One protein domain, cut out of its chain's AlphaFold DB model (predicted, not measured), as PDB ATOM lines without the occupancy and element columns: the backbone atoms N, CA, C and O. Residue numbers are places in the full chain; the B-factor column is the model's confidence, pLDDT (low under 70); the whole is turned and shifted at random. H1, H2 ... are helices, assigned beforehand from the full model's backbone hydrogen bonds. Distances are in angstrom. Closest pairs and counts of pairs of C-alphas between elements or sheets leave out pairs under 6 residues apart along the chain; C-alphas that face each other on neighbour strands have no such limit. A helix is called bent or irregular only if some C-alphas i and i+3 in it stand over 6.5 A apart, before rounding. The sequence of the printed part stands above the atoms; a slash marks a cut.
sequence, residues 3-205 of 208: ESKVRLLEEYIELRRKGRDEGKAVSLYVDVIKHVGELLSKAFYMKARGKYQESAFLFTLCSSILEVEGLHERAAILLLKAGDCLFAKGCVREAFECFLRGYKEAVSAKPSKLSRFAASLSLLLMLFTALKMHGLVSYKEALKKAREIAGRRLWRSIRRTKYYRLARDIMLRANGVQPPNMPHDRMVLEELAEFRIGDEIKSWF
ATOM      1  N   GLU A   3     123.278 181.606 223.949       60.28
ATOM      2  CA  GLU A   3     124.620 180.987 224.013       60.28
ATOM      3  C   GLU A   3     125.262 181.053 225.402       60.28
ATOM      4  O   GLU A   3     125.949 180.122 225.812       60.28
ATOM      5  N   SER A   4     124.984 182.115 226.162       72.12
ATOM      6  CA  SER A   4     125.536 182.302 227.510       72.12
ATOM      7  C   SER A   4     125.067 181.218 228.493       72.12
ATOM      8  O   SER A   4     125.863 180.750 229.301       72.12
ATOM      9  N   LYS A   5     123.817 180.742 228.373       77.06
ATOM     10  CA  LYS A   5     123.272 179.680 229.238       77.06
ATOM     11  C   LYS A   5     123.841 178.295 228.917       77.06
ATOM     12  O   LYS A   5     124.066 177.509 229.825       77.06
ATOM     13  N   VAL A   6     124.061 177.990 227.635       81.56
ATOM     14  CA  VAL A   6     124.643 176.703 227.211       81.56
ATOM     15  C   VAL A   6     126.094 176.595 227.677       81.56
ATOM     16  O   VAL A   6     126.450 175.580 228.266       81.56
ATOM     17  N   ARG A   7     126.884 177.668 227.528       85.38
ATOM     18  CA  ARG A   7     128.277 177.705 228.002       85.38
ATOM     19  C   ARG A   7     128.409 177.459 229.504       85.38
ATOM     20  O   ARG A   7     129.266 176.684 229.904       85.38
ATOM     21  N   LEU A   8     127.539 178.063 230.319       86.06
ATOM     22  CA  LEU A   8     127.529 177.857 231.774       86.06
ATOM     23  C   LEU A   8     127.335 176.374 232.144       86.06
ATOM     24  O   LEU A   8     127.970 175.859 233.061       86.06
ATOM     25  N   LEU A   9     126.474 175.671 231.407       85.88
ATOM     26  CA  LEU A   9     126.185 174.254 231.634       85.88
ATOM     27  C   LEU A   9     127.330 173.348 231.167       85.88
ATOM     28  O   LEU A   9     127.646 172.368 231.837       85.88
ATOM     29  N   GLU A  10     127.950 173.668 230.030       89.31
ATOM     30  CA  GLU A  10     129.122 172.951 229.513       89.31
ATOM     31  C   GLU A  10     130.330 173.101 230.445       89.31
ATOM     32  O   GLU A  10     130.984 172.105 230.758       89.31
ATOM     33  N   GLU A  11     130.563 174.310 230.960       90.56
ATOM     34  CA  GLU A  11     131.599 174.588 231.955       90.56
ATOM     35  C   GLU A  11     131.377 173.772 233.232       90.56
ATOM     36  O   GLU A  11     132.294 173.115 233.726       90.56
ATOM     37  N   TYR A  12     130.144 173.739 233.738       90.44
ATOM     38  CA  TYR A  12     129.809 172.926 234.899       90.44
ATOM     39  C   TYR A  12     130.084 171.428 234.672       90.44
ATOM     40  O   TYR A  12     130.697 170.776 235.521       90.44
ATOM     41  N   ILE A  13     129.681 170.876 233.517       90.75
ATOM     42  CA  ILE A  13     129.954 169.473 233.162       90.75
ATOM     43  C   ILE A  13     131.466 169.205 233.154       90.75
ATOM     44  O   ILE A  13     131.915 168.169 233.652       90.75
ATOM     45  N   GLU A  14     132.253 170.116 232.585       91.81
ATOM     46  CA  GLU A  14     133.705 169.983 232.505       91.81
ATOM     47  C   GLU A  14     134.360 169.983 233.891       91.81
ATOM     48  O   GLU A  14     135.162 169.088 234.186       91.81
ATOM     49  N   LEU A  15     133.993 170.938 234.750       90.81
ATOM     50  CA  LEU A  15     134.505 171.044 236.118       90.81
ATOM     51  C   LEU A  15     134.219 169.766 236.915       90.81
ATOM     52  O   LEU A  15     135.133 169.183 237.504       90.81
ATOM     53  N   ARG A  16     132.977 169.266 236.854       89.88
ATOM     54  CA  ARG A  16     132.574 168.037 237.553       89.88
ATOM     55  C   ARG A  16     133.304 166.798 237.038       89.88
ATOM     56  O   ARG A  16     133.738 165.981 237.842       89.88
ATOM     57  N   ARG A  17     133.508 166.660 235.721       89.62
ATOM     58  CA  ARG A  17     134.237 165.511 235.141       89.62
ATOM     59  C   ARG A  17     135.720 165.497 235.485       89.62
ATOM     60  O   ARG A  17     136.296 164.423 235.632       89.62
ATOM     61  N   LYS A  18     136.349 166.670 235.566       89.75
ATOM     62  CA  LYS A  18     137.783 166.785 235.868       89.75
ATOM     63  C   LYS A  18     138.086 166.742 237.365       89.75
ATOM     64  O   LYS A  18     139.257 166.609 237.711       89.75
ATOM     65  N   GLY A  19     137.078 166.896 238.230       79.25
ATOM     66  CA  GLY A  19     137.272 167.028 239.679       79.25
ATOM     67  C   GLY A  19     138.137 168.237 240.049       79.25
ATOM     68  O   GLY A  19     138.837 168.214 241.056       79.25
ATOM     69  N   ARG A  20     138.163 169.267 239.194       74.38
ATOM     70  CA  ARG A  20     138.941 170.493 239.410       74.38
ATOM     71  C   ARG A  20     138.002 171.594 239.877       74.38
ATOM     72  O   ARG A  20     136.915 171.727 239.325       74.38
ATOM     73  N   ASP A  21     138.473 172.396 240.830       82.88
ATOM     74  CA  ASP A  21     137.782 173.598 241.310       82.88
ATOM     75  C   ASP A  21     136.341 173.314 241.780       82.88
ATOM     76  O   ASP A  21     135.352 173.832 241.258       82.88
ATOM     77  N   GLU A  22     136.219 172.429 242.778       81.50
ATOM     78  CA  GLU A  22     134.924 172.049 243.358       81.50
ATOM     79  C   GLU A  22     134.151 173.260 243.897       81.50
ATOM     80  O   GLU A  22     132.927 173.297 243.784       81.50
ATOM     81  N   GLY A  23     134.851 174.281 244.404       85.62
ATOM     82  CA  GLY A  23     134.238 175.529 244.862       85.62
ATOM     83  C   GLY A  23     133.478 176.247 243.745       85.62
ATOM     84  O   GLY A  23     132.328 176.648 243.938       85.62
ATOM     85  N   LYS A  24     134.070 176.339 242.548       87.44
ATOM     86  CA  LYS A  24     133.400 176.890 241.365       87.44
ATOM     87  C   LYS A  24     132.278 175.990 240.846       87.44
ATOM     88  O   LYS A  24     131.238 176.481 240.419       87.44
ATOM     89  N   ALA A  25     132.442 174.670 240.903       84.56
ATOM     90  CA  ALA A  25     131.371 173.754 240.511       84.56
ATOM     91  C   ALA A  25     130.133 173.895 241.421       84.56
ATOM     92  O   ALA A  25     129.002 173.890 240.932       84.56
ATOM     93  N   VAL A  26     130.341 174.062 242.732       85.06
ATOM     94  CA  VAL A  26     129.267 174.289 243.710       85.06
ATOM     95  C   VAL A  26     128.583 175.635 243.481       85.06
ATOM     96  O   VAL A  26     127.355 175.694 243.520       85.06
ATOM     97  N   SER A  27     129.335 176.704 243.190       86.00
ATOM     98  CA  SER A  27     128.732 178.018 242.929       86.00
ATOM     99  C   SER A  27     127.859 178.027 241.668       86.00
ATOM    100  O   SER A  27     126.808 178.660 241.663       86.00
ATOM    101  N   LEU A  28     128.230 177.257 240.639       88.38
ATOM    102  CA  LEU A  28     127.443 177.112 239.410       88.38
ATOM    103  C   LEU A  28     126.209 176.204 239.562       88.38
ATOM    104  O   LEU A  28     125.278 176.295 238.763       88.38
ATOM    105  N   TYR A  29     126.170 175.326 240.568       84.81
ATOM    106  CA  TYR A  29     125.153 174.275 240.699       84.81
ATOM    107  C   TYR A  29     123.709 174.797 240.718       84.81
ATOM    108  O   TYR A  29     122.830 174.250 240.043       84.81
ATOM    109  N   VAL A  30     123.458 175.866 241.479       82.38
ATOM    110  CA  VAL A  30     122.113 176.439 241.647       82.38
ATOM    111  C   VAL A  30     121.589 176.989 240.318       82.38
ATOM    112  O   VAL A  30     120.449 176.707 239.932       82.38
ATOM    113  N   ASP A  31     122.439 177.707 239.580       84.75
ATOM    114  CA  ASP A  31     122.102 178.250 238.263       84.75
ATOM    115  C   ASP A  31     121.901 177.132 237.232       84.75
ATOM    116  O   ASP A  31     120.949 177.157 236.444       84.75
ATOM    117  N   VAL A  32     122.739 176.094 237.284       86.06
ATOM    118  CA  VAL A  32     122.635 174.914 236.420       86.06
ATOM    119  C   VAL A  32     121.289 174.215 236.592       86.06
ATOM    120  O   VAL A  32     120.582 174.006 235.603       86.06
ATOM    121  N   ILE A  33     120.881 173.893 237.825       80.00
ATOM    122  CA  ILE A  33     119.604 173.208 238.080       80.00
ATOM    123  C   ILE A  33     118.423 174.030 237.579       80.00
ATOM    124  O   ILE A  33     117.520 173.484 236.933       80.00
ATOM    125  N   LYS A  34     118.437 175.342 237.835       80.56
ATOM    126  CA  LYS A  34     117.393 176.256 237.368       80.56
ATOM    127  C   LYS A  34     117.251 176.203 235.845       80.56
ATOM    128  O   LYS A  34     116.136 176.154 235.324       80.56
ATOM    129  N   HIS A  35     118.368 176.142 235.123       85.94
ATOM    130  CA  HIS A  35     118.362 176.117 233.664       85.94
ATOM    131  C   HIS A  35     118.067 174.744 233.051       85.94
ATOM    132  O   HIS A  35     117.497 174.697 231.960       85.94
ATOM    133  N   VAL A  36     118.349 173.629 233.732       84.75
ATOM    134  CA  VAL A  36     117.996 172.285 233.230       84.75
ATOM    135  C   VAL A  36     116.493 172.166 232.962       84.75
ATOM    136  O   VAL A  36     116.096 171.666 231.910       84.75
ATOM    137  N   GLY A  37     115.641 172.664 233.864       83.12
ATOM    138  CA  GLY A  37     114.184 172.632 233.677       83.12
ATOM    139  C   GLY A  37     113.708 173.451 232.468       83.12
ATOM    140  O   GLY A  37     112.886 172.979 231.671       83.12
ATOM    141  N   GLU A  38     114.267 174.651 232.287       87.44
ATOM    142  CA  GLU A  38     113.998 175.512 231.125       87.44
ATOM    143  C   GLU A  38     114.412 174.823 229.816       87.44
ATOM    144  O   GLU A  38     113.659 174.816 228.837       87.44
ATOM    145  N   LEU A  39     115.595 174.203 229.798       87.75
ATOM    146  CA  LEU A  39     116.117 173.515 228.621       87.75
ATOM    147  C   LEU A  39     115.338 172.250 228.281       87.75
ATOM    148  O   LEU A  39     115.085 172.014 227.101       87.75
ATOM    149  N   LEU A  40     114.906 171.469 229.273       87.12
ATOM    150  CA  LEU A  40     114.037 170.316 229.039       87.12
ATOM    151  C   LEU A  40     112.705 170.752 228.426       87.12
ATOM    152  O   LEU A  40     112.279 170.186 227.419       87.12
ATOM    153  N   SER A  41     112.086 171.801 228.971       85.94
ATOM    154  CA  SER A  41     110.841 172.363 228.429       85.94
ATOM    155  C   SER A  41     111.023 172.818 226.977       85.94
ATOM    156  O   SER A  41     110.225 172.481 226.099       85.94
ATOM    157  N   LYS A  42     112.137 173.502 226.690       91.62
ATOM    158  CA  LYS A  42     112.515 173.918 225.336       91.62
ATOM    159  C   LYS A  42     112.779 172.728 224.408       91.62
ATOM    160  O   LYS A  42     112.357 172.769 223.254       91.62
ATOM    161  N   ALA A  43     113.419 171.663 224.890       88.50
ATOM    162  CA  ALA A  43     113.680 170.450 224.120       88.50
ATOM    163  C   ALA A  43     112.373 169.770 223.694       88.50
ATOM    164  O   ALA A  43     112.208 169.434 222.521       88.50
ATOM    165  N   PHE A  44     111.412 169.624 224.613       88.38
ATOM    166  CA  PHE A  44     110.089 169.087 224.288       88.38
ATOM    167  C   PHE A  44     109.325 169.979 223.305       88.38
ATOM    168  O   PHE A  44     108.753 169.466 222.342       88.38
ATOM    169  N   TYR A  45     109.373 171.301 223.492       91.12
ATOM    170  CA  TYR A  45     108.774 172.254 222.559       91.12
ATOM    171  C   TYR A  45     109.366 172.134 221.145       91.12
ATOM    172  O   TYR A  45     108.632 172.054 220.160       91.12
ATOM    173  N   MET A  46     110.695 172.056 221.031       92.06
ATOM    174  CA  MET A  46     111.393 171.862 219.756       92.06
ATOM    175  C   MET A  46     111.004 170.540 219.090       92.06
ATOM    176  O   MET A  46     110.675 170.533 217.902       92.06
ATOM    177  N   LYS A  47     110.946 169.444 219.858       89.81
ATOM    178  CA  LYS A  47     110.502 168.137 219.360       89.81
ATOM    179  C   LYS A  47     109.092 168.194 218.776       89.81
ATOM    180  O   LYS A  47     108.873 167.687 217.682       89.81
ATOM    181  N   ALA A  48     108.151 168.831 219.478       87.12
ATOM    182  CA  ALA A  48     106.764 168.966 219.026       87.12
ATOM    183  C   ALA A  48     106.633 169.765 217.715       87.12
ATOM    184  O   ALA A  48     105.696 169.559 216.952       87.12
ATOM    185  N   ARG A  49     107.597 170.647 217.428       93.12
ATOM    186  CA  ARG A  49     107.680 171.435 216.188       93.12
ATOM    187  C   ARG A  49     108.505 170.758 215.085       93.12
ATOM    188  O   ARG A  49     108.785 171.394 214.076       93.12
ATOM    189  N   GLY A  50     108.948 169.514 215.282       90.19
ATOM    190  CA  GLY A  50     109.801 168.798 214.328       90.19
ATOM    191  C   GLY A  50     111.255 169.288 214.270       90.19
ATOM    192  O   GLY A  50     112.012 168.847 213.406       90.19
ATOM    193  N   LYS A  51     111.678 170.165 215.193       95.12
ATOM    194  CA  LYS A  51     113.070 170.632 215.334       95.12
ATOM    195  C   LYS A  51     113.902 169.586 216.076       95.12
ATOM    196  O   LYS A  51     114.273 169.745 217.240       95.12
ATOM    197  N   TYR A  52     114.075 168.438 215.426       93.81
ATOM    198  CA  TYR A  52     114.617 167.237 216.052       93.81
ATOM    199  C   TYR A  52     116.103 167.345 216.399       93.81
ATOM    200  O   TYR A  52     116.501 166.838 217.444       93.81
ATOM    201  N   GLN A  53     116.911 168.019 215.576       94.81
ATOM    202  CA  GLN A  53     118.350 168.151 215.825       94.81
ATOM    203  C   GLN A  53     118.612 168.996 217.078       94.81
ATOM    204  O   GLN A  53     119.350 168.595 217.975       94.81
ATOM    205  N   GLU A  54     117.941 170.140 217.179       94.81
ATOM    206  CA  GLU A  54     118.055 171.059 218.308       94.81
ATOM    207  C   GLU A  54     117.473 170.441 219.582       94.81
ATOM    208  O   GLU A  54     118.043 170.572 220.664       94.81
ATOM    209  N   SER A  55     116.369 169.700 219.456       94.38
ATOM    210  CA  SER A  55     115.816 168.927 220.566       94.38
ATOM    211  C   SER A  55     116.789 167.851 221.058       94.38
ATOM    212  O   SER A  55     116.970 167.714 222.270       94.38
ATOM    213  N   ALA A  56     117.434 167.115 220.148       95.88
ATOM    214  CA  ALA A  56     118.415 166.096 220.500       95.88
ATOM    215  C   ALA A  56     119.614 166.697 221.238       95.88
ATOM    216  O   ALA A  56     120.009 166.169 222.275       95.88
ATOM    217  N   PHE A  57     120.138 167.825 220.750       95.88
ATOM    218  CA  PHE A  57     121.219 168.558 221.406       95.88
ATOM    219  C   PHE A  57     120.867 168.900 222.862       95.88
ATOM    220  O   PHE A  57     121.614 168.561 223.780       95.88
ATOM    221  N   LEU A  58     119.690 169.490 223.092       93.44
ATOM    222  CA  LEU A  58     119.257 169.878 224.435       93.44
ATOM    223  C   LEU A  58     119.046 168.676 225.366       93.44
ATOM    224  O   LEU A  58     119.422 168.744 226.538       93.44
ATOM    225  N   PHE A  59     118.485 167.568 224.867       94.50
ATOM    226  CA  PHE A  59     118.351 166.342 225.658       94.50
ATOM    227  C   PHE A  59     119.712 165.745 226.036       94.50
ATOM    228  O   PHE A  59     119.889 165.340 227.185       94.50
ATOM    229  N   THR A  60     120.679 165.728 225.118       95.94
ATOM    230  CA  THR A  60     122.042 165.237 225.382       95.94
ATOM    231  C   THR A  60     122.780 166.116 226.391       95.94
ATOM    232  O   THR A  60     123.449 165.592 227.288       95.94
ATOM    233  N   LEU A  61     122.626 167.441 226.295       93.56
ATOM    234  CA  LEU A  61     123.203 168.381 227.254       93.56
ATOM    235  C   LEU A  61     122.624 168.151 228.655       93.56
ATOM    236  O   LEU A  61     123.370 167.926 229.604       93.56
ATOM    237  N   CYS A  62     121.293 168.091 228.771       91.31
ATOM    238  CA  CYS A  62     120.627 167.813 230.046       91.31
ATOM    239  C   CYS A  62     121.010 166.434 230.603       91.31
ATOM    240  O   CYS A  62     121.230 166.295 231.802       91.31
ATOM    241  N   SER A  63     121.142 165.416 229.745       94.69
ATOM    242  CA  SER A  63     121.624 164.097 230.161       94.69
ATOM    243  C   SER A  63     123.022 164.154 230.765       94.69
ATOM    244  O   SER A  63     123.271 163.462 231.744       94.69
ATOM    245  N   SER A  64     123.927 164.942 230.187       94.25
ATOM    246  CA  SER A  64     125.316 165.024 230.654       94.25
ATOM    247  C   SER A  64     125.410 165.685 232.033       94.25
ATOM    248  O   SER A  64     126.255 165.304 232.832       94.25
ATOM    249  N   ILE A  65     124.499 166.611 232.348       91.50
ATOM    250  CA  ILE A  65     124.380 167.197 233.692       91.50
ATOM    251  C   ILE A  65     123.903 166.141 234.695       91.50
ATOM    252  O   ILE A  65     124.478 165.988 235.765       91.50
ATOM    253  N   LEU A  66     122.871 165.371 234.343       90.00
ATOM    254  CA  LEU A  66     122.368 164.305 235.214       90.00
ATOM    255  C   LEU A  66     123.401 163.188 235.425       90.00
ATOM    256  O   LEU A  66     123.445 162.607 236.502       90.00
ATOM    257  N   GLU A  67     124.221 162.899 234.414       91.94
ATOM    258  CA  GLU A  67     125.331 161.940 234.475       91.94
ATOM    259  C   GLU A  67     126.368 162.356 235.528       91.94
ATOM    260  O   GLU A  67     126.660 161.571 236.429       91.94
ATOM    261  N   VAL A  68     126.873 163.597 235.473       90.56
ATOM    262  CA  VAL A  68     127.882 164.083 236.437       90.56
ATOM    263  C   VAL A  68     127.339 164.236 237.861       90.56
ATOM    264  O   VAL A  68     128.106 164.208 238.818       90.56
ATOM    265  N   GLU A  69     126.017 164.321 238.006       88.88
ATOM    266  CA  GLU A  69     125.321 164.346 239.295       88.88
ATOM    267  C   GLU A  69     124.894 162.958 239.797       88.88
ATOM    268  O   GLU A  69     124.166 162.837 240.783       88.88
ATOM    269  N   GLY A  70     125.321 161.883 239.127       87.94
ATOM    270  CA  GLY A  70     125.030 160.507 239.540       87.94
ATOM    271  C   GLY A  70     123.573 160.076 239.327       87.94
ATOM    272  O   GLY A  70     123.156 159.003 239.770       87.94
ATOM    273  N   LEU A  71     122.772 160.872 238.613       87.19
ATOM    274  CA  LEU A  71     121.373 160.595 238.272       87.19
ATOM    275  C   LEU A  71     121.265 159.765 236.979       87.19
ATOM    276  O   LEU A  71     120.475 160.070 236.078       87.19
ATOM    277  N   HIS A  72     122.035 158.676 236.911       89.44
ATOM    278  CA  HIS A  72     122.237 157.841 235.720       89.44
ATOM    279  C   HIS A  72     120.940 157.311 235.088       89.44
ATOM    280  O   HIS A  72     120.805 157.273 233.866       89.44
ATOM    281  N   GLU A  73     119.932 156.947 235.890       84.25
ATOM    282  CA  GLU A  73     118.650 156.458 235.354       84.25
ATOM    283  C   GLU A  73     117.923 157.528 234.540       84.25
ATOM    284  O   GLU A  73     117.345 157.247 233.490       84.25
ATOM    285  N   ARG A  74     117.952 158.772 235.025       84.38
ATOM    286  CA  ARG A  74     117.305 159.903 234.359       84.38
ATOM    287  C   ARG A  74     118.123 160.344 233.148       84.38
ATOM    288  O   ARG A  74     117.529 160.615 232.107       84.38
ATOM    289  N   ALA A  75     119.454 160.327 233.252       91.88
ATOM    290  CA  ALA A  75     120.356 160.533 232.119       91.88
ATOM    291  C   ALA A  75     120.051 159.543 230.978       91.88
ATOM    292  O   ALA A  75     119.786 159.950 229.846       91.88
ATOM    293  N   ALA A  76     119.934 158.248 231.289       86.25
ATOM    294  CA  ALA A  76     119.580 157.217 230.315       86.25
ATOM    295  C   ALA A  76     118.242 157.488 229.601       86.25
ATOM    296  O   ALA A  76     118.135 157.315 228.385       86.25
ATOM    297  N   ILE A  77     117.220 157.960 230.324       86.75
ATOM    298  CA  ILE A  77     115.927 158.340 229.730       86.75
ATOM    299  C   ILE A  77     116.061 159.541 228.788       86.75
ATOM    300  O   ILE A  77     115.416 159.566 227.738       86.75
ATOM    301  N   LEU A  78     116.890 160.531 229.119       88.62
ATOM    302  CA  LEU A  78     117.122 161.672 228.233       88.62
ATOM    303  C   LEU A  78     117.895 161.269 226.971       88.62
ATOM    304  O   LEU A  78     117.534 161.712 225.882       88.62
ATOM    305  N   LEU A  79     118.864 160.356 227.077       95.00
ATOM    306  CA  LEU A  79     119.567 159.782 225.921       95.00
ATOM    307  C   LEU A  79     118.627 159.014 224.986       95.00
ATOM    308  O   LEU A  79     118.737 159.137 223.768       95.00
ATOM    309  N   LEU A  80     117.643 158.295 225.532       87.31
ATOM    310  CA  LEU A  80     116.571 157.682 224.740       87.31
ATOM    311  C   LEU A  80     115.759 158.735 223.967       87.31
ATOM    312  O   LEU A  80     115.457 158.547 222.789       87.31
ATOM    313  N   LYS A  81     115.428 159.871 224.598       89.81
ATOM    314  CA  LYS A  81     114.715 160.975 223.930       89.81
ATOM    315  C   LYS A  81     115.565 161.661 222.860       89.81
ATOM    316  O   LYS A  81     115.007 162.024 221.824       89.81
ATOM    317  N   ALA A  82     116.866 161.826 223.096       94.38
ATOM    318  CA  ALA A  82     117.808 162.371 222.121       94.38
ATOM    319  C   ALA A  82     117.934 161.448 220.902       94.38
ATOM    320  O   ALA A  82     117.731 161.895 219.772       94.38
ATOM    321  N   GLY A  83     118.152 160.150 221.138       93.06
ATOM    322  CA  GLY A  83     118.232 159.136 220.090       93.06
ATOM    323  C   GLY A  83     116.954 159.051 219.254       93.06
ATOM    324  O   GLY A  83     117.037 159.036 218.032       93.06
ATOM    325  N   ASP A  84     115.769 159.117 219.874       88.56
ATOM    326  CA  ASP A  84     114.483 159.197 219.158       88.56
ATOM    327  C   ASP A  84     114.436 160.372 218.162       88.56
ATOM    328  O   ASP A  84     113.903 160.237 217.058       88.56
ATOM    329  N   CYS A  85     114.958 161.537 218.556       90.56
ATOM    330  CA  CYS A  85     114.951 162.736 217.717       90.56
ATOM    331  C   CYS A  85     115.958 162.612 216.566       90.56
ATOM    332  O   CYS A  85     115.600 162.856 215.416       90.56
ATOM    333  N   LEU A  86     117.181 162.156 216.845       93.44
ATOM    334  CA  LEU A  86     118.204 161.909 215.818       93.44
ATOM    335  C   LEU A  86     117.734 160.857 214.810       93.44
ATOM    336  O   LEU A  86     117.829 161.054 213.598       93.44
ATOM    337  N   PHE A  87     117.115 159.787 215.305       86.31
ATOM    338  CA  PHE A  87     116.561 158.729 214.474       86.31
ATOM    339  C   PHE A  87     115.447 159.260 213.560       86.31
ATOM    340  O   PHE A  87     115.402 158.898 212.383       86.31
ATOM    341  N   ALA A  88     114.578 160.145 214.072       85.50
ATOM    342  CA  ALA A  88     113.540 160.828 213.292       85.50
ATOM    343  C   ALA A  88     114.097 161.804 212.248       85.50
ATOM    344  O   ALA A  88     113.505 161.957 211.182       85.50
ATOM    345  N   LYS A  89     115.242 162.436 212.523       88.94
ATOM    346  CA  LYS A  89     115.922 163.333 211.582       88.94
ATOM    347  C   LYS A  89     116.685 162.594 210.474       88.94
ATOM    348  O   LYS A  89     117.040 163.213 209.477       88.94
ATOM    349  N   GLY A  90     116.907 161.287 210.627       85.00
ATOM    350  CA  GLY A  90     117.709 160.480 209.703       85.00
ATOM    351  C   GLY A  90     119.184 160.353 210.101       85.00
ATOM    352  O   GLY A  90     119.938 159.689 209.400       85.00
ATOM    353  N   CYS A  91     119.580 160.905 211.248       90.62
ATOM    354  CA  CYS A  91     120.912 160.777 211.847       90.62
ATOM    355  C   CYS A  91     121.026 159.427 212.580       90.62
ATOM    356  O   CYS A  91     120.997 159.343 213.809       90.62
ATOM    357  N   VAL A  92     121.010 158.334 211.809       85.88
ATOM    358  CA  VAL A  92     120.858 156.967 212.338       85.88
ATOM    359  C   VAL A  92     122.062 156.552 213.191       85.88
ATOM    360  O   VAL A  92     121.886 155.903 214.222       85.88
ATOM    361  N   ARG A  93     123.274 156.970 212.815       87.25
ATOM    362  CA  ARG A  93     124.504 156.645 213.549       87.25
ATOM    363  C   ARG A  93     124.541 157.330 214.914       87.25
ATOM    364  O   ARG A  93     124.763 156.678 215.928       87.25
ATOM    365  N   GLU A  94     124.242 158.620 214.955       92.50
ATOM    366  CA  GLU A  94     124.200 159.409 216.184       92.50
ATOM    367  C   GLU A  94     123.068 158.931 217.106       92.50
ATOM    368  O   GLU A  94     123.214 158.914 218.331       92.50
ATOM    369  N   ALA A  95     121.950 158.472 216.532       91.75
ATOM    370  CA  ALA A  95     120.895 157.812 217.292       91.75
ATOM    371  C   ALA A  95     121.389 156.516 217.949       91.75
ATOM    372  O   ALA A  95     121.142 156.308 219.139       91.75
ATOM    373  N   PHE A  96     122.124 155.673 217.211       89.62
ATOM    374  CA  PHE A  96     122.722 154.451 217.758       89.62
ATOM    375  C   PHE A  96     123.651 154.770 218.932       89.62
ATOM    376  O   PHE A  96     123.548 154.144 219.988       89.62
ATOM    377  N   GLU A  97     124.522 155.768 218.778       92.31
ATOM    378  CA  GLU A  97     125.445 156.207 219.828       92.31
ATOM    379  C   GLU A  97     124.702 156.714 221.073       92.31
ATOM    380  O   GLU A  97     125.075 156.370 222.198       92.31
ATOM    381  N   CYS A  98     123.601 157.452 220.892       94.00
ATOM    382  CA  CYS A  98     122.741 157.871 221.998       94.00
ATOM    383  C   CYS A  98     122.129 156.675 222.732       94.00
ATOM    384  O   CYS A  98     122.171 156.620 223.962       94.00
ATOM    385  N   PHE A  99     121.596 155.688 222.007       92.50
ATOM    386  CA  PHE A  99     121.019 154.496 222.627       92.50
ATOM    387  C   PHE A  99     122.082 153.644 223.332       92.50
ATOM    388  O   PHE A  99     121.842 153.169 224.443       92.50
ATOM    389  N   LEU A 100     123.281 153.523 222.754       91.38
ATOM    390  CA  LEU A 100     124.424 152.852 223.374       91.38
ATOM    391  C   LEU A 100     124.842 153.528 224.681       91.38
ATOM    392  O   LEU A 100     125.012 152.844 225.693       91.38
ATOM    393  N   ARG A 101     124.985 154.858 224.685       93.56
ATOM    394  CA  ARG A 101     125.256 155.612 225.917       93.56
ATOM    395  C   ARG A 101     124.132 155.414 226.928       93.56
ATOM    396  O   ARG A 101     124.412 155.082 228.072       93.56
ATOM    397  N   GLY A 102     122.872 155.507 226.501       91.38
ATOM    398  CA  GLY A 102     121.722 155.305 227.383       91.38
ATOM    399  C   GLY A 102     121.698 153.912 228.020       91.38
ATOM    400  O   GLY A 102     121.366 153.781 229.194       91.38
ATOM    401  N   TYR A 103     122.093 152.871 227.280       89.81
ATOM    402  CA  TYR A 103     122.264 151.524 227.829       89.81
ATOM    403  C   TYR A 103     123.361 151.478 228.900       89.81
ATOM    404  O   TYR A 103     123.122 150.937 229.977       89.81
ATOM    405  N   LYS A 104     124.540 152.057 228.626       87.69
ATOM    406  CA  LYS A 104     125.658 152.097 229.584       87.69
ATOM    407  C   LYS A 104     125.263 152.816 230.874       87.69
ATOM    408  O   LYS A 104     125.412 152.235 231.940       87.69
ATOM    409  N   GLU A 105     124.662 154.001 230.769       90.38
ATOM    410  CA  GLU A 105     124.175 154.755 231.932       90.38
ATOM    411  C   GLU A 105     123.145 153.959 232.743       90.38
ATOM    412  O   GLU A 105     123.230 153.864 233.966       90.38
ATOM    413  N   ALA A 106     122.192 153.311 232.071       84.81
ATOM    414  CA  ALA A 106     121.173 152.518 232.748       84.81
ATOM    415  C   ALA A 106     121.735 151.275 233.459       84.81
ATOM    416  O   ALA A 106     121.166 150.850 234.463       84.81
ATOM    417  N   VAL A 107     122.815 150.675 232.949       83.38
ATOM    418  CA  VAL A 107     123.494 149.540 233.596       83.38
ATOM    419  C   VAL A 107     124.376 149.997 234.760       83.38
ATOM    420  O   VAL A 107     124.455 149.283 235.755       83.38
ATOM    421  N   SER A 108     124.998 151.174 234.658       84.06
ATOM    422  CA  SER A 108     125.796 151.775 235.736       84.06
ATOM    423  C   SER A 108     124.947 152.254 236.918       84.06
ATOM    424  O   SER A 108     125.440 152.360 238.039       84.06
ATOM    425  N   ALA A 109     123.664 152.544 236.691       84.50
ATOM    426  CA  ALA A 109     122.742 152.939 237.744       84.50
ATOM    427  C   ALA A 109     122.454 151.806 238.746       84.50
ATOM    428  O   ALA A 109     122.483 150.617 238.415       84.50
ATOM    429  N   LYS A 110     122.057 152.176 239.972       84.00
ATOM    430  CA  LYS A 110     121.551 151.204 240.951       84.00
ATOM    431  C   LYS A 110     120.363 150.415 240.359       84.00
ATOM    432  O   LYS A 110     119.514 150.995 239.674       84.00
ATOM    433  N   PRO A 111     120.251 149.098 240.615       77.94
ATOM    434  CA  PRO A 111     119.160 148.303 240.066       77.94
ATOM    435  C   PRO A 111     117.787 148.798 240.534       77.94
ATOM    436  O   PRO A 111     117.456 148.756 241.715       77.94
ATOM    437  N   SER A 112     116.943 149.205 239.591       78.94
ATOM    438  CA  SER A 112     115.582 149.673 239.842       78.94
ATOM    439  C   SER A 112     114.652 149.236 238.711       78.94
ATOM    440  O   SER A 112     115.045 148.557 237.756       78.94
ATOM    441  N   LYS A 113     113.359 149.551 238.820       74.38
ATOM    442  CA  LYS A 113     112.417 149.326 237.713       74.38
ATOM    443  C   LYS A 113     112.742 150.241 236.525       74.38
ATOM    444  O   LYS A 113     112.629 149.796 235.385       74.38
ATOM    445  N   LEU A 114     113.163 151.479 236.792       75.25
ATOM    446  CA  LEU A 114     113.437 152.487 235.773       75.25
ATOM    447  C   LEU A 114     114.748 152.203 235.035       75.25
ATOM    448  O   LEU A 114     114.737 152.181 233.807       75.25
ATOM    449  N   SER A 115     115.836 151.883 235.744       76.44
ATOM    450  CA  SER A 115     117.111 151.498 235.114       76.44
ATOM    451  C   SER A 115     116.972 150.231 234.275       76.44
ATOM    452  O   SER A 115     117.426 150.178 233.134       76.44
ATOM    453  N   ARG A 116     116.240 149.220 234.767       74.81
ATOM    454  CA  ARG A 116     115.956 148.008 233.980       74.81
ATOM    455  C   ARG A 116     115.140 148.298 232.724       74.81
ATOM    456  O   ARG A 116     115.405 147.675 231.698       74.81
ATOM    457  N   PHE A 117     114.163 149.197 232.810       78.12
ATOM    458  CA  PHE A 117     113.371 149.630 231.662       78.12
ATOM    459  C   PHE A 117     114.233 150.385 230.645       78.12
ATOM    460  O   PHE A 117     114.242 150.012 229.474       78.12
ATOM    461  N   ALA A 118     114.997 151.385 231.097       77.88
ATOM    462  CA  ALA A 118     115.872 152.185 230.250       77.88
ATOM    463  C   ALA A 118     116.910 151.308 229.533       77.88
ATOM    464  O   ALA A 118     117.016 151.376 228.315       77.88
ATOM    465  N   ALA A 119     117.579 150.399 230.252       76.62
ATOM    466  CA  ALA A 119     118.547 149.475 229.664       76.62
ATOM    467  C   ALA A 119     117.916 148.595 228.573       76.62
ATOM    468  O   ALA A 119     118.460 148.467 227.478       76.62
ATOM    469  N   SER A 120     116.754 147.999 228.854       74.25
ATOM    470  CA  SER A 120     116.059 147.130 227.900       74.25
ATOM    471  C   SER A 120     115.578 147.891 226.659       74.25
ATOM    472  O   SER A 120     115.749 147.404 225.543       74.25
ATOM    473  N   LEU A 121     115.006 149.087 226.832       77.69
ATOM    474  CA  LEU A 121     114.533 149.912 225.720       77.69
ATOM    475  C   LEU A 121     115.696 150.441 224.870       77.69
ATOM    476  O   LEU A 121     115.624 150.361 223.646       77.69
ATOM    477  N   SER A 122     116.776 150.913 225.497       83.75
ATOM    478  CA  SER A 122     117.982 151.363 224.793       83.75
ATOM    479  C   SER A 122     118.541 150.268 223.905       83.75
ATOM    480  O   SER A 122     118.829 150.501 222.740       83.75
ATOM    481  N   LEU A 123     118.629 149.051 224.426       80.19
ATOM    482  CA  LEU A 123     119.180 147.920 223.700       80.19
ATOM    483  C   LEU A 123     118.279 147.443 222.547       80.19
ATOM    484  O   LEU A 123     118.791 147.094 221.483       80.19
ATOM    485  N   LEU A 124     116.953 147.497 222.703       75.38
ATOM    486  CA  LEU A 124     116.033 147.276 221.582       75.38
ATOM    487  C   LEU A 124     116.218 148.345 220.500       75.38
ATOM    488  O   LEU A 124     116.363 148.011 219.327       75.38
ATOM    489  N   LEU A 125     116.255 149.623 220.880       81.88
ATOM    490  CA  LEU A 125     116.424 150.727 219.935       81.88
ATOM    491  C   LEU A 125     117.789 150.689 219.241       81.88
ATOM    492  O   LEU A 125     117.847 150.930 218.039       81.88
ATOM    493  N   MET A 126     118.860 150.303 219.939       84.06
ATOM    494  CA  MET A 126     120.163 150.019 219.328       84.06
ATOM    495  C   MET A 126     120.049 148.951 218.242       84.06
ATOM    496  O   MET A 126     120.508 149.180 217.127       84.06
ATOM    497  N   LEU A 127     119.422 147.806 218.543       73.94
ATOM    498  CA  LEU A 127     119.261 146.712 217.584       73.94
ATOM    499  C   LEU A 127     118.490 147.172 216.343       73.94
ATOM    500  O   LEU A 127     118.948 146.974 215.223       73.94
ATOM    501  N   PHE A 128     117.350 147.836 216.527       74.44
ATOM    502  CA  PHE A 128     116.558 148.342 215.406       74.44
ATOM    503  C   PHE A 128     117.294 149.405 214.587       74.44
ATOM    504  O   PHE A 128     117.159 149.451 213.365       74.44
ATOM    505  N   THR A 129     118.094 150.244 215.240       80.25
ATOM    506  CA  THR A 129     118.916 151.255 214.569       80.25
ATOM    507  C   THR A 129     120.023 150.603 213.745       80.25
ATOM    508  O   THR A 129     120.221 150.983 212.594       80.25
ATOM    509  N   ALA A 130     120.670 149.566 214.282       71.81
ATOM    510  CA  ALA A 130     121.676 148.780 213.576       71.81
ATOM    511  C   ALA A 130     121.080 148.058 212.353       71.81
ATOM    512  O   ALA A 130     121.640 148.128 211.261       71.81
ATOM    513  N   LEU A 131     119.899 147.446 212.501       70.44
ATOM    514  CA  LEU A 131     119.165 146.829 211.388       70.44
ATOM    515  C   LEU A 131     118.784 147.852 210.308       70.44
ATOM    516  O   LEU A 131     118.891 147.557 209.119       70.44
ATOM    517  N   LYS A 132     118.382 149.070 210.699       71.69
ATOM    518  CA  LYS A 132     118.113 150.160 209.750       71.69
ATOM    519  C   LYS A 132     119.377 150.598 209.007       71.69
ATOM    520  O   LYS A 132     119.301 150.830 207.806       71.69
ATOM    521  N   MET A 133     120.520 150.717 209.687       72.00
ATOM    522  CA  MET A 133     121.792 151.067 209.034       72.00
ATOM    523  C   MET A 133     122.219 150.030 207.992       72.00
ATOM    524  O   MET A 133     122.821 150.400 206.992       72.00
ATOM    525  N   HIS A 134     121.849 148.764 208.190       63.78
ATOM    526  CA  HIS A 134     122.035 147.684 207.214       63.78
ATOM    527  C   HIS A 134     120.965 147.611 206.120       63.78
ATOM    528  O   HIS A 134     121.014 146.718 205.283       63.78
ATOM    529  N   GLY A 135     119.971 148.504 206.118       65.19
ATOM    530  CA  GLY A 135     118.886 148.482 205.130       65.19
ATOM    531  C   GLY A 135     117.886 147.335 205.307       65.19
ATOM    532  O   GLY A 135     117.052 147.118 204.436       65.19
ATOM    533  N   LEU A 136     117.930 146.621 206.437       59.94
ATOM    534  CA  LEU A 136     117.075 145.460 206.687       59.94
ATOM    535  C   LEU A 136     115.654 145.858 207.124       59.94
ATOM    536  O   LEU A 136     114.712 145.110 206.905       59.94
ATOM    537  N   VAL A 137     115.454 147.023 207.752       63.03
ATOM    538  CA  VAL A 137     114.135 147.419 208.291       63.03
ATOM    539  C   VAL A 137     113.823 148.888 208.018       63.03
ATOM    540  O   VAL A 137     114.684 149.759 208.163       63.03
ATOM    541  N   SER A 138     112.559 149.182 207.694       60.44
ATOM    542  CA  SER A 138     112.076 150.554 207.524       60.44
ATOM    543  C   SER A 138     111.932 151.308 208.859       60.44
ATOM    544  O   SER A 138     111.687 150.742 209.927       60.44
ATOM    545  N   TYR A 139     112.038 152.641 208.808       58.34
ATOM    546  CA  TYR A 139     111.984 153.524 209.985       58.34
ATOM    547  C   TYR A 139     110.721 153.342 210.846       58.34
ATOM    548  O   TYR A 139     110.800 153.269 212.075       58.34
ATOM    549  N   LYS A 140     109.552 153.285 210.201       57.44
ATOM    550  CA  LYS A 140     108.247 153.246 210.875       57.44
ATOM    551  C   LYS A 140     108.029 151.910 211.589       57.44
ATOM    552  O   LYS A 140     107.435 151.878 212.666       57.44
ATOM    553  N   GLU A 141     108.552 150.827 211.024       60.97
ATOM    554  CA  GLU A 141     108.435 149.479 211.584       60.97
ATOM    555  C   GLU A 141     109.372 149.262 212.769       60.97
ATOM    556  O   GLU A 141     108.932 148.756 213.800       60.97
ATOM    557  N   ALA A 142     110.624 149.713 212.661       57.59
ATOM    558  CA  ALA A 142     111.616 149.665 213.732       57.59
ATOM    559  C   ALA A 142     111.102 150.309 215.037       57.59
ATOM    560  O   ALA A 142     111.120 149.702 216.109       57.59
ATOM    561  N   LEU A 143     110.579 151.533 214.936       55.81
ATOM    562  CA  LEU A 143     110.082 152.303 216.079       55.81
ATOM    563  C   LEU A 143     108.791 151.731 216.674       55.81
ATOM    564  O   LEU A 143     108.648 151.677 217.898       55.81
ATOM    565  N   LYS A 144     107.848 151.306 215.822       62.44
ATOM    566  CA  LYS A 144     106.588 150.690 216.259       62.44
ATOM    567  C   LYS A 144     106.868 149.421 217.070       62.44
ATOM    568  O   LYS A 144     106.370 149.287 218.186       62.44
ATOM    569  N   LYS A 145     107.749 148.556 216.566       61.59
ATOM    570  CA  LYS A 145     108.075 147.264 217.183       61.59
ATOM    571  C   LYS A 145     108.877 147.407 218.473       61.59
ATOM    572  O   LYS A 145     108.559 146.748 219.461       61.59
ATOM    573  N   ALA A 146     109.849 148.323 218.527       60.28
ATOM    574  CA  ALA A 146     110.573 148.626 219.765       60.28
ATOM    575  C   ALA A 146     109.623 149.009 220.910       60.28
ATOM    576  O   ALA A 146     109.774 148.548 222.043       60.28
ATOM    577  N   ARG A 147     108.612 149.827 220.597       58.81
ATOM    578  CA  ARG A 147     107.608 150.292 221.560       58.81
ATOM    579  C   ARG A 147     106.618 149.194 221.946       58.81
ATOM    580  O   ARG A 147     106.295 149.084 223.125       58.81
ATOM    581  N   GLU A 148     106.184 148.362 221.001       61.59
ATOM    582  CA  GLU A 148     105.322 147.204 221.277       61.59
ATOM    583  C   GLU A 148     106.005 146.190 222.209       61.59
ATOM    584  O   GLU A 148     105.402 145.744 223.188       61.59
ATOM    585  N   ILE A 149     107.287 145.888 221.980       58.97
ATOM    586  CA  ILE A 149     108.063 144.962 222.821       58.97
ATOM    587  C   ILE A 149     108.321 145.562 224.209       58.97
ATOM    588  O   ILE A 149     108.219 144.855 225.212       58.97
ATOM    589  N   ALA A 150     108.613 146.865 224.289       54.56
ATOM    590  CA  ALA A 150     108.805 147.560 225.562       54.56
ATOM    591  C   ALA A 150     107.507 147.697 226.383       54.56
ATOM    592  O   ALA A 150     107.563 147.691 227.614       54.56
ATOM    593  N   GLY A 151     106.351 147.815 225.718       48.94
ATOM    594  CA  GLY A 151     105.030 147.899 226.347       48.94
ATOM    595  C   GLY A 151     104.496 146.551 226.846       48.94
ATOM    596  O   GLY A 151     103.795 146.495 227.858       48.94
ATOM    597  N   ARG A 152     104.865 145.444 226.195       49.31
ATOM    598  CA  ARG A 152     104.589 144.087 226.690       49.31
ATOM    599  C   ARG A 152     105.526 143.790 227.875       49.31
ATOM    600  O   ARG A 152     106.679 144.206 227.895       49.31
ATOM    601  N   ARG A 153     105.083 143.027 228.885       49.28
ATOM    602  CA  ARG A 153     105.892 142.623 230.073       49.28
ATOM    603  C   ARG A 153     107.161 141.780 229.742       49.28
ATOM    604  O   ARG A 153     107.770 141.217 230.650       49.28
ATOM    605  N   LEU A 154     107.582 141.727 228.473       43.62
ATOM    606  CA  LEU A 154     108.750 141.044 227.897       43.62
ATOM    607  C   LEU A 154     110.104 141.650 228.304       43.62
ATOM    608  O   LEU A 154     111.129 140.983 228.191       43.62
ATOM    609  N   TRP A 155     110.142 142.863 228.865       48.78
ATOM    610  CA  TRP A 155     111.383 143.463 229.390       48.78
ATOM    611  C   TRP A 155     112.070 142.624 230.484       48.78
ATOM    612  O   TRP A 155     113.243 142.858 230.779       48.78
ATOM    613  N   ARG A 156     111.358 141.652 231.077       44.12
ATOM    614  CA  ARG A 156     111.879 140.708 232.078       44.12
ATOM    615  C   ARG A 156     112.678 139.538 231.486       44.12
ATOM    616  O   ARG A 156     113.372 138.881 232.250       44.12
ATOM    617  N   SER A 157     112.625 139.286 230.171       47.69
ATOM    618  CA  SER A 157     113.274 138.118 229.538       47.69
ATOM    619  C   SER A 157     114.333 138.454 228.482       47.69
ATOM    620  O   SER A 157     114.857 137.551 227.832       47.69
ATOM    621  N   ILE A 158     114.666 139.732 228.280       51.59
ATOM    622  CA  ILE A 158     115.688 140.124 227.301       51.59
ATOM    623  C   ILE A 158     117.063 139.722 227.852       51.59
ATOM    624  O   ILE A 158     117.538 140.296 228.834       51.59
ATOM    625  N   ARG A 159     117.727 138.745 227.217       56.56
ATOM    626  CA  ARG A 159     119.119 138.357 227.519       56.56
ATOM    627  C   ARG A 159     120.075 139.473 227.076       56.56
ATOM    628  O   ARG A 159     120.692 139.380 226.019       56.56
ATOM    629  N   ARG A 160     120.179 140.540 227.875       59.56
ATOM    630  CA  ARG A 160     120.878 141.806 227.560       59.56
ATOM    631  C   ARG A 160     122.257 141.616 226.925       59.56
ATOM    632  O   ARG A 160     122.560 142.253 225.927       59.56
ATOM    633  N   THR A 161     123.057 140.677 227.422       59.50
ATOM    634  CA  THR A 161     124.394 140.394 226.877       59.50
ATOM    635  C   THR A 161     124.366 139.906 225.425       59.50
ATOM    636  O   THR A 161     125.230 140.299 224.646       59.50
ATOM    637  N   LYS A 162     123.379 139.084 225.036       58.41
ATOM    638  CA  LYS A 162     123.250 138.579 223.659       58.41
ATOM    639  C   LYS A 162     122.828 139.692 222.695       58.41
ATOM    640  O   LYS A 162     123.494 139.916 221.696       58.41
ATOM    641  N   TYR A 163     121.788 140.448 223.043       56.44
ATOM    642  CA  TYR A 163     121.299 141.553 222.212       56.44
ATOM    643  C   TYR A 163     122.313 142.694 222.068       56.44
ATOM    644  O   TYR A 163     122.408 143.302 221.006       56.44
ATOM    645  N   TYR A 164     123.087 142.973 223.121       60.41
ATOM    646  CA  TYR A 164     124.167 143.953 223.064       60.41
ATOM    647  C   TYR A 164     125.255 143.530 222.069       60.41
ATOM    648  O   TYR A 164     125.661 144.341 221.240       60.41
ATOM    649  N   ARG A 165     125.700 142.262 222.123       63.41
ATOM    650  CA  ARG A 165     126.665 141.717 221.152       63.41
ATOM    651  C   ARG A 165     126.109 141.795 219.738       63.41
ATOM    652  O   ARG A 165     126.750 142.387 218.885       63.41
ATOM    653  N   LEU A 166     124.881 141.322 219.535       63.47
ATOM    654  CA  LEU A 166     124.227 141.330 218.232       63.47
ATOM    655  C   LEU A 166     124.155 142.739 217.621       63.47
ATOM    656  O   LEU A 166     124.605 142.950 216.501       63.47
ATOM    657  N   ALA A 167     123.653 143.726 218.370       62.75
ATOM    658  CA  ALA A 167     123.553 145.105 217.889       62.75
ATOM    659  C   ALA A 167     124.930 145.720 217.585       62.75
ATOM    660  O   ALA A 167     125.088 146.431 216.592       62.75
ATOM    661  N   ARG A 168     125.935 145.443 218.424       66.44
ATOM    662  CA  ARG A 168     127.310 145.917 218.226       66.44
ATOM    663  C   ARG A 168     127.939 145.307 216.977       66.44
ATOM    664  O   ARG A 168     128.557 146.019 216.196       66.44
ATOM    665  N   ASP A 169     127.803 144.006 216.804       64.38
ATOM    666  CA  ASP A 169     128.475 143.279 215.738       64.38
ATOM    667  C   ASP A 169     127.826 143.580 214.369       64.38
ATOM    668  O   ASP A 169     128.541 143.779 213.385       64.38
ATOM    669  N   ILE A 170     126.498 143.777 214.326       62.16
ATOM    670  CA  ILE A 170     125.799 144.376 213.173       62.16
ATOM    671  C   ILE A 170     126.410 145.756 212.861       62.16
ATOM    672  O   ILE A 170     126.810 146.018 211.731       62.16
ATOM    673  N   MET A 171     126.573 146.640 213.847       66.38
ATOM    674  CA  MET A 171     127.179 147.959 213.606       66.38
ATOM    675  C   MET A 171     128.624 147.902 213.106       66.38
ATOM    676  O   MET A 171     128.993 148.711 212.258       66.38
ATOM    677  N   LEU A 172     129.445 146.974 213.599       63.84
ATOM    678  CA  LEU A 172     130.815 146.800 213.110       63.84
ATOM    679  C   LEU A 172     130.820 146.485 211.606       63.84
ATOM    680  O   LEU A 172     131.527 147.158 210.856       63.84
ATOM    681  N   ARG A 173     129.935 145.589 211.143       63.03
ATOM    682  CA  ARG A 173     129.765 145.305 209.707       63.03
ATOM    683  C   ARG A 173     129.305 146.515 208.899       63.03
ATOM    684  O   ARG A 173     129.824 146.734 207.811       63.03
ATOM    685  N   ALA A 174     128.368 147.313 209.421       58.81
ATOM    686  CA  ALA A 174     127.893 148.520 208.728       58.81
ATOM    687  C   ALA A 174     129.029 149.527 208.472       58.81
ATOM    688  O   ALA A 174     128.929 150.363 207.581       58.81
ATOM    689  N   ASN A 175     130.106 149.444 209.258       62.22
ATOM    690  CA  ASN A 175     131.300 150.275 209.134       62.22
ATOM    691  C   ASN A 175     132.478 149.535 208.465       62.22
ATOM    692  O   ASN A 175     133.612 149.993 208.567       62.22
ATOM    693  N   GLY A 176     132.238 148.392 207.814       59.94
ATOM    694  CA  GLY A 176     133.269 147.631 207.097       59.94
ATOM    695  C   GLY A 176     134.239 146.845 207.988       59.94
ATOM    696  O   GLY A 176     135.258 146.369 207.497       59.94
ATOM    697  N   VAL A 177     133.949 146.691 209.284       66.38
ATOM    698  CA  VAL A 177     134.784 145.933 210.229       66.38
ATOM    699  C   VAL A 177     134.224 144.521 210.396       66.38
ATOM    700  O   VAL A 177     133.060 144.346 210.760       66.38
ATOM    701  N   GLN A 178     135.055 143.500 210.170       55.09
ATOM    702  CA  GLN A 178     134.676 142.096 210.348       55.09
ATOM    703  C   GLN A 178     134.770 141.716 211.843       55.09
ATOM    704  O   GLN A 178     135.858 141.791 212.417       55.09
ATOM    705  N   PRO A 179     133.663 141.355 212.528       53.56
ATOM    706  CA  PRO A 179     133.709 141.020 213.950       53.56
ATOM    707  C   PRO A 179     134.422 139.674 214.184       53.56
ATOM    708  O   PRO A 179     134.263 138.759 213.377       53.56
ATOM    709  N   PRO A 180     135.138 139.500 215.311       48.06
ATOM    710  CA  PRO A 180     136.045 138.369 215.520       48.06
ATOM    711  C   PRO A 180     135.371 136.996 215.680       48.06
ATOM    712  O   PRO A 180     136.065 135.996 215.602       48.06
ATOM    713  N   ASN A 181     134.057 136.922 215.921       52.22
ATOM    714  CA  ASN A 181     133.329 135.662 216.149       52.22
ATOM    715  C   ASN A 181     131.863 135.771 215.700       52.22
ATOM    716  O   ASN A 181     130.960 135.470 216.481       52.22
ATOM    717  N   MET A 182     131.604 136.270 214.485       46.91
ATOM    718  CA  MET A 182     130.231 136.338 213.978       46.91
ATOM    719  C   MET A 182     129.963 135.299 212.893       46.91
ATOM    720  O   MET A 182     130.712 135.229 211.916       46.91
ATOM    721  N   PRO A 183     128.866 134.546 213.012       47.72
ATOM    722  CA  PRO A 183     128.392 133.712 211.929       47.72
ATOM    723  C   PRO A 183     127.712 134.539 210.814       47.72
ATOM    724  O   PRO A 183     127.374 135.707 211.011       47.72
ATOM    725  N   HIS A 184     127.550 133.952 209.621       47.69
ATOM    726  CA  HIS A 184     126.987 134.598 208.418       47.69
ATOM    727  C   HIS A 184     125.619 135.279 208.667       47.69
ATOM    728  O   HIS A 184     124.914 134.910 209.599       47.69
ATOM    729  N   ASP A 185     125.194 136.229 207.814       44.09
ATOM    730  CA  ASP A 185     123.929 136.990 207.974       44.09
ATOM    731  C   ASP A 185     122.697 136.098 208.214       44.09
ATOM    732  O   ASP A 185     121.798 136.446 208.979       44.09
ATOM    733  N   ARG A 186     122.699 134.896 207.624       40.72
ATOM    734  CA  ARG A 186     121.692 133.851 207.844       40.72
ATOM    735  C   ARG A 186     121.624 133.397 209.309       40.72
ATOM    736  O   ARG A 186     120.538 133.289 209.860       40.72
ATOM    737  N   MET A 187     122.768 133.257 209.972       45.94
ATOM    738  CA  MET A 187     122.860 132.911 211.389       45.94
ATOM    739  C   MET A 187     122.541 134.082 212.327       45.94
ATOM    740  O   MET A 187     122.064 133.841 213.422       45.94
ATOM    741  N   VAL A 188     122.725 135.348 211.926       46.41
ATOM    742  CA  VAL A 188     122.216 136.511 212.694       46.41
ATOM    743  C   VAL A 188     120.688 136.471 212.767       46.41
ATOM    744  O   VAL A 188     120.096 136.731 213.815       46.41
ATOM    745  N   LEU A 189     120.048 136.098 211.659       43.28
ATOM    746  CA  LEU A 189     118.600 135.922 211.551       43.28
ATOM    747  C   LEU A 189     118.110 134.635 212.244       43.28
ATOM    748  O   LEU A 189     117.028 134.640 212.829       43.28
ATOM    749  N   GLU A 190     118.899 133.556 212.247       42.06
ATOM    750  CA  GLU A 190     118.610 132.314 212.991       42.06
ATOM    751  C   GLU A 190     118.853 132.450 214.503       42.06
ATOM    752  O   GLU A 190     118.054 131.955 215.293       42.06
ATOM    753  N   GLU A 191     119.880 133.187 214.931       42.53
ATOM    754  CA  GLU A 191     120.070 133.552 216.335       42.53
ATOM    755  C   GLU A 191     118.915 134.431 216.791       42.53
ATOM    756  O   GLU A 191     118.335 134.158 217.835       42.53
ATOM    757  N   LEU A 192     118.511 135.436 216.000       42.59
ATOM    758  CA  LEU A 192     117.294 136.201 216.274       42.59
ATOM    759  C   LEU A 192     116.083 135.273 216.428       42.59
ATOM    760  O   LEU A 192     115.303 135.516 217.348       42.59
ATOM    761  N   ALA A 193     115.985 134.212 215.611       40.16
ATOM    762  CA  ALA A 193     114.917 133.209 215.586       40.16
ATOM    763  C   ALA A 193     114.792 132.294 216.812       40.16
ATOM    764  O   ALA A 193     113.680 131.914 217.153       40.16
ATOM    765  N   GLU A 194     115.884 131.965 217.508       38.09
ATOM    766  CA  GLU A 194     115.829 131.164 218.748       38.09
ATOM    767  C   GLU A 194     115.147 131.896 219.920       38.09
ATOM    768  O   GLU A 194     114.845 131.313 220.966       38.09
ATOM    769  N   PHE A 195     114.908 133.199 219.787       42.59
ATOM    770  CA  PHE A 195     114.215 134.002 220.787       42.59
ATOM    771  C   PHE A 195     112.734 134.118 220.408       42.59
ATOM    772  O   PHE A 195     112.404 134.194 219.240       42.59
ATOM    773  N   ARG A 196     111.798 134.239 221.358       41.09
ATOM    774  CA  ARG A 196     110.357 134.453 221.051       41.09
ATOM    775  C   ARG A 196     110.035 135.730 220.233       41.09
ATOM    776  O   ARG A 196     108.890 135.933 219.861       41.09
ATOM    777  N   ILE A 197     111.021 136.602 219.990       42.09
ATOM    778  CA  ILE A 197     110.964 137.769 219.074       42.09
ATOM    779  C   ILE A 197     111.428 137.380 217.651       42.09
ATOM    780  O   ILE A 197     111.237 138.104 216.684       42.09
ATOM    781  N   GLY A 198     112.044 136.219 217.534       38.09
ATOM    782  CA  GLY A 198     112.676 135.637 216.378       38.09
ATOM    783  C   GLY A 198     111.759 135.020 215.349       38.09
ATOM    784  O   GLY A 198     111.989 135.226 214.167       38.09
ATOM    785  N   ASP A 199     110.710 134.325 215.779       39.22
ATOM    786  CA  ASP A 199     109.644 133.870 214.878       39.22
ATOM    787  C   ASP A 199     108.878 135.070 214.304       39.22
ATOM    788  O   ASP A 199     108.552 135.116 213.118       39.22
ATOM    789  N   GLU A 200     108.688 136.102 215.131       39.66
ATOM    790  CA  GLU A 200     108.173 137.402 214.713       39.66
ATOM    791  C   GLU A 200     109.123 138.043 213.678       39.66
ATOM    792  O   GLU A 200     108.684 138.348 212.574       39.66
ATOM    793  N   ILE A 201     110.432 138.128 213.940       39.84
ATOM    794  CA  ILE A 201     111.441 138.616 212.983       39.84
ATOM    795  C   ILE A 201     111.486 137.780 211.696       39.84
ATOM    796  O   ILE A 201     111.386 138.355 210.619       39.84
ATOM    797  N   LYS A 202     111.548 136.447 211.756       40.03
ATOM    798  CA  LYS A 202     111.541 135.562 210.576       40.03
ATOM    799  C   LYS A 202     110.306 135.782 209.702       40.03
ATOM    800  O   LYS A 202     110.442 135.902 208.486       40.03
ATOM    801  N   SER A 203     109.127 135.924 210.316       39.56
ATOM    802  CA  SER A 203     107.888 136.244 209.594       39.56
ATOM    803  C   SER A 203     107.933 137.612 208.896       39.56
ATOM    804  O   SER A 203     107.261 137.816 207.888       39.56
ATOM    805  N   TRP A 204     108.748 138.548 209.396       40.47
ATOM    806  CA  TRP A 204     108.891 139.902 208.854       40.47
ATOM    807  C   TRP A 204     109.842 140.003 207.660       40.47
ATOM    808  O   TRP A 204     109.795 141.007 206.957       40.47
ATOM    809  N   PHE A 205     110.681 138.992 207.421       37.31
ATOM    810  CA  PHE A 205     111.741 139.040 206.407       37.31
ATOM    811  C   PHE A 205     111.524 138.120 205.197       37.31
ATOM    812  O   PHE A 205     112.377 138.103 204.317       37.31
TER     813      PHE A 205
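AT A GLANCE: This is residues 3 to 205 of the 208 residues of an uncharacterized protein of Candidatus Bathyarchaeota archaeon (UniProt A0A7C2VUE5). The helices make an elongated stack, with H3, H4, H5 and H6 running back and forth in a zigzag along the long axis. H1 and the kinked H2 cover one end; H7 and H9 pack on different sides of H6 towards the other, and the small pair H10 and H11 makes the far end. The printed part has 203 residues with eleven named helices, H1 to H11 in chain order, and no named strand: all helix. It is compact, with a radius of gyration of the C-alphas of 18.3 A and spans of 56 by 36 by 34 A.

IN THESE COORDINATES: H1, residues 3 to 18, begins at C-alpha 3 (124.620, 180.987, 224.013) and is 22.7 A long. H2, residues 22 to 48, is 37.3 A long, has a kink of 48 degrees near residue 31 and is only just irregular: C-alphas 27 and 30 are 6.9 A apart. H3 is residues 52 to 68, 24.5 A; H4 residues 72 to 89, 25.5 A; H5 residues 92 to 108, 24.5 A. H6, residues 113 to 133, is 30.2 A long, with C-alpha 113 at (112.417, 149.326, 237.713). H7 is residues 139 to 151, and H8, residues 153 to 156, is only just irregular, C-alphas 153 and 156 being 6.6 A apart. H9 is residues 160 to 174, 21.2 A; H10 is residues 185 to 193; H11, residues 198 to 204, ends at C-alpha 204 (108.891, 139.902, 208.854).

HOW THE PARTS SIT: H1 and H2 touch, closest at the C-alphas of Tyr 12 and Ala 25, 5.9 A, at a steep tilt of 53 degrees. The hairpin H2 and H3 touches through residues 36 to 47 of H2 alone, closest at C-alphas 43 and 55, 4.4 A. H3 and H4 form a hairpin at a shallow tilt of 15 degrees, with C-alphas 56 and 82 closest at 4.1 A. H4, H5 and H6 form an up-and-down bundle, each running against the one before; the closest C-alphas are 83 and 95 for H4 and H5, 4.1 A, and 103 and 119 for H5 and H6, 4.6 A. H6 is the hub and touches five helices, among them H7, closest at C-alphas 128 and 142, 5.4 A, and H9, closest at C-alphas 127 and 167, 4.6 A. H6 and H8 only just touch, with 3 pairs of C-alphas within 8 A, the closest those of Ser 120 and Trp 155, 6.1 A. H7 and H9 are apart. H10 touches H11, closest at C-alphas 192 and 198, 4.7 A, and is close to but not clearly touching H9, 7.6 A between C-alphas 188 and 166. Every O i to N i+4 pair is within hydrogen-bond range in H1, H3 to H7 and H9 to H11, and 19 of 23 are in H2; H8 is too short for such a pair.

THE WHOLE: The two C-alphas farthest apart, those of Gly 23 and Ser 203, are 59.0 A apart. The printed part has no cut and no long link. Mean pLDDT of the printed part is 74.3, with residue 3 and residues 134 to 205 under 70.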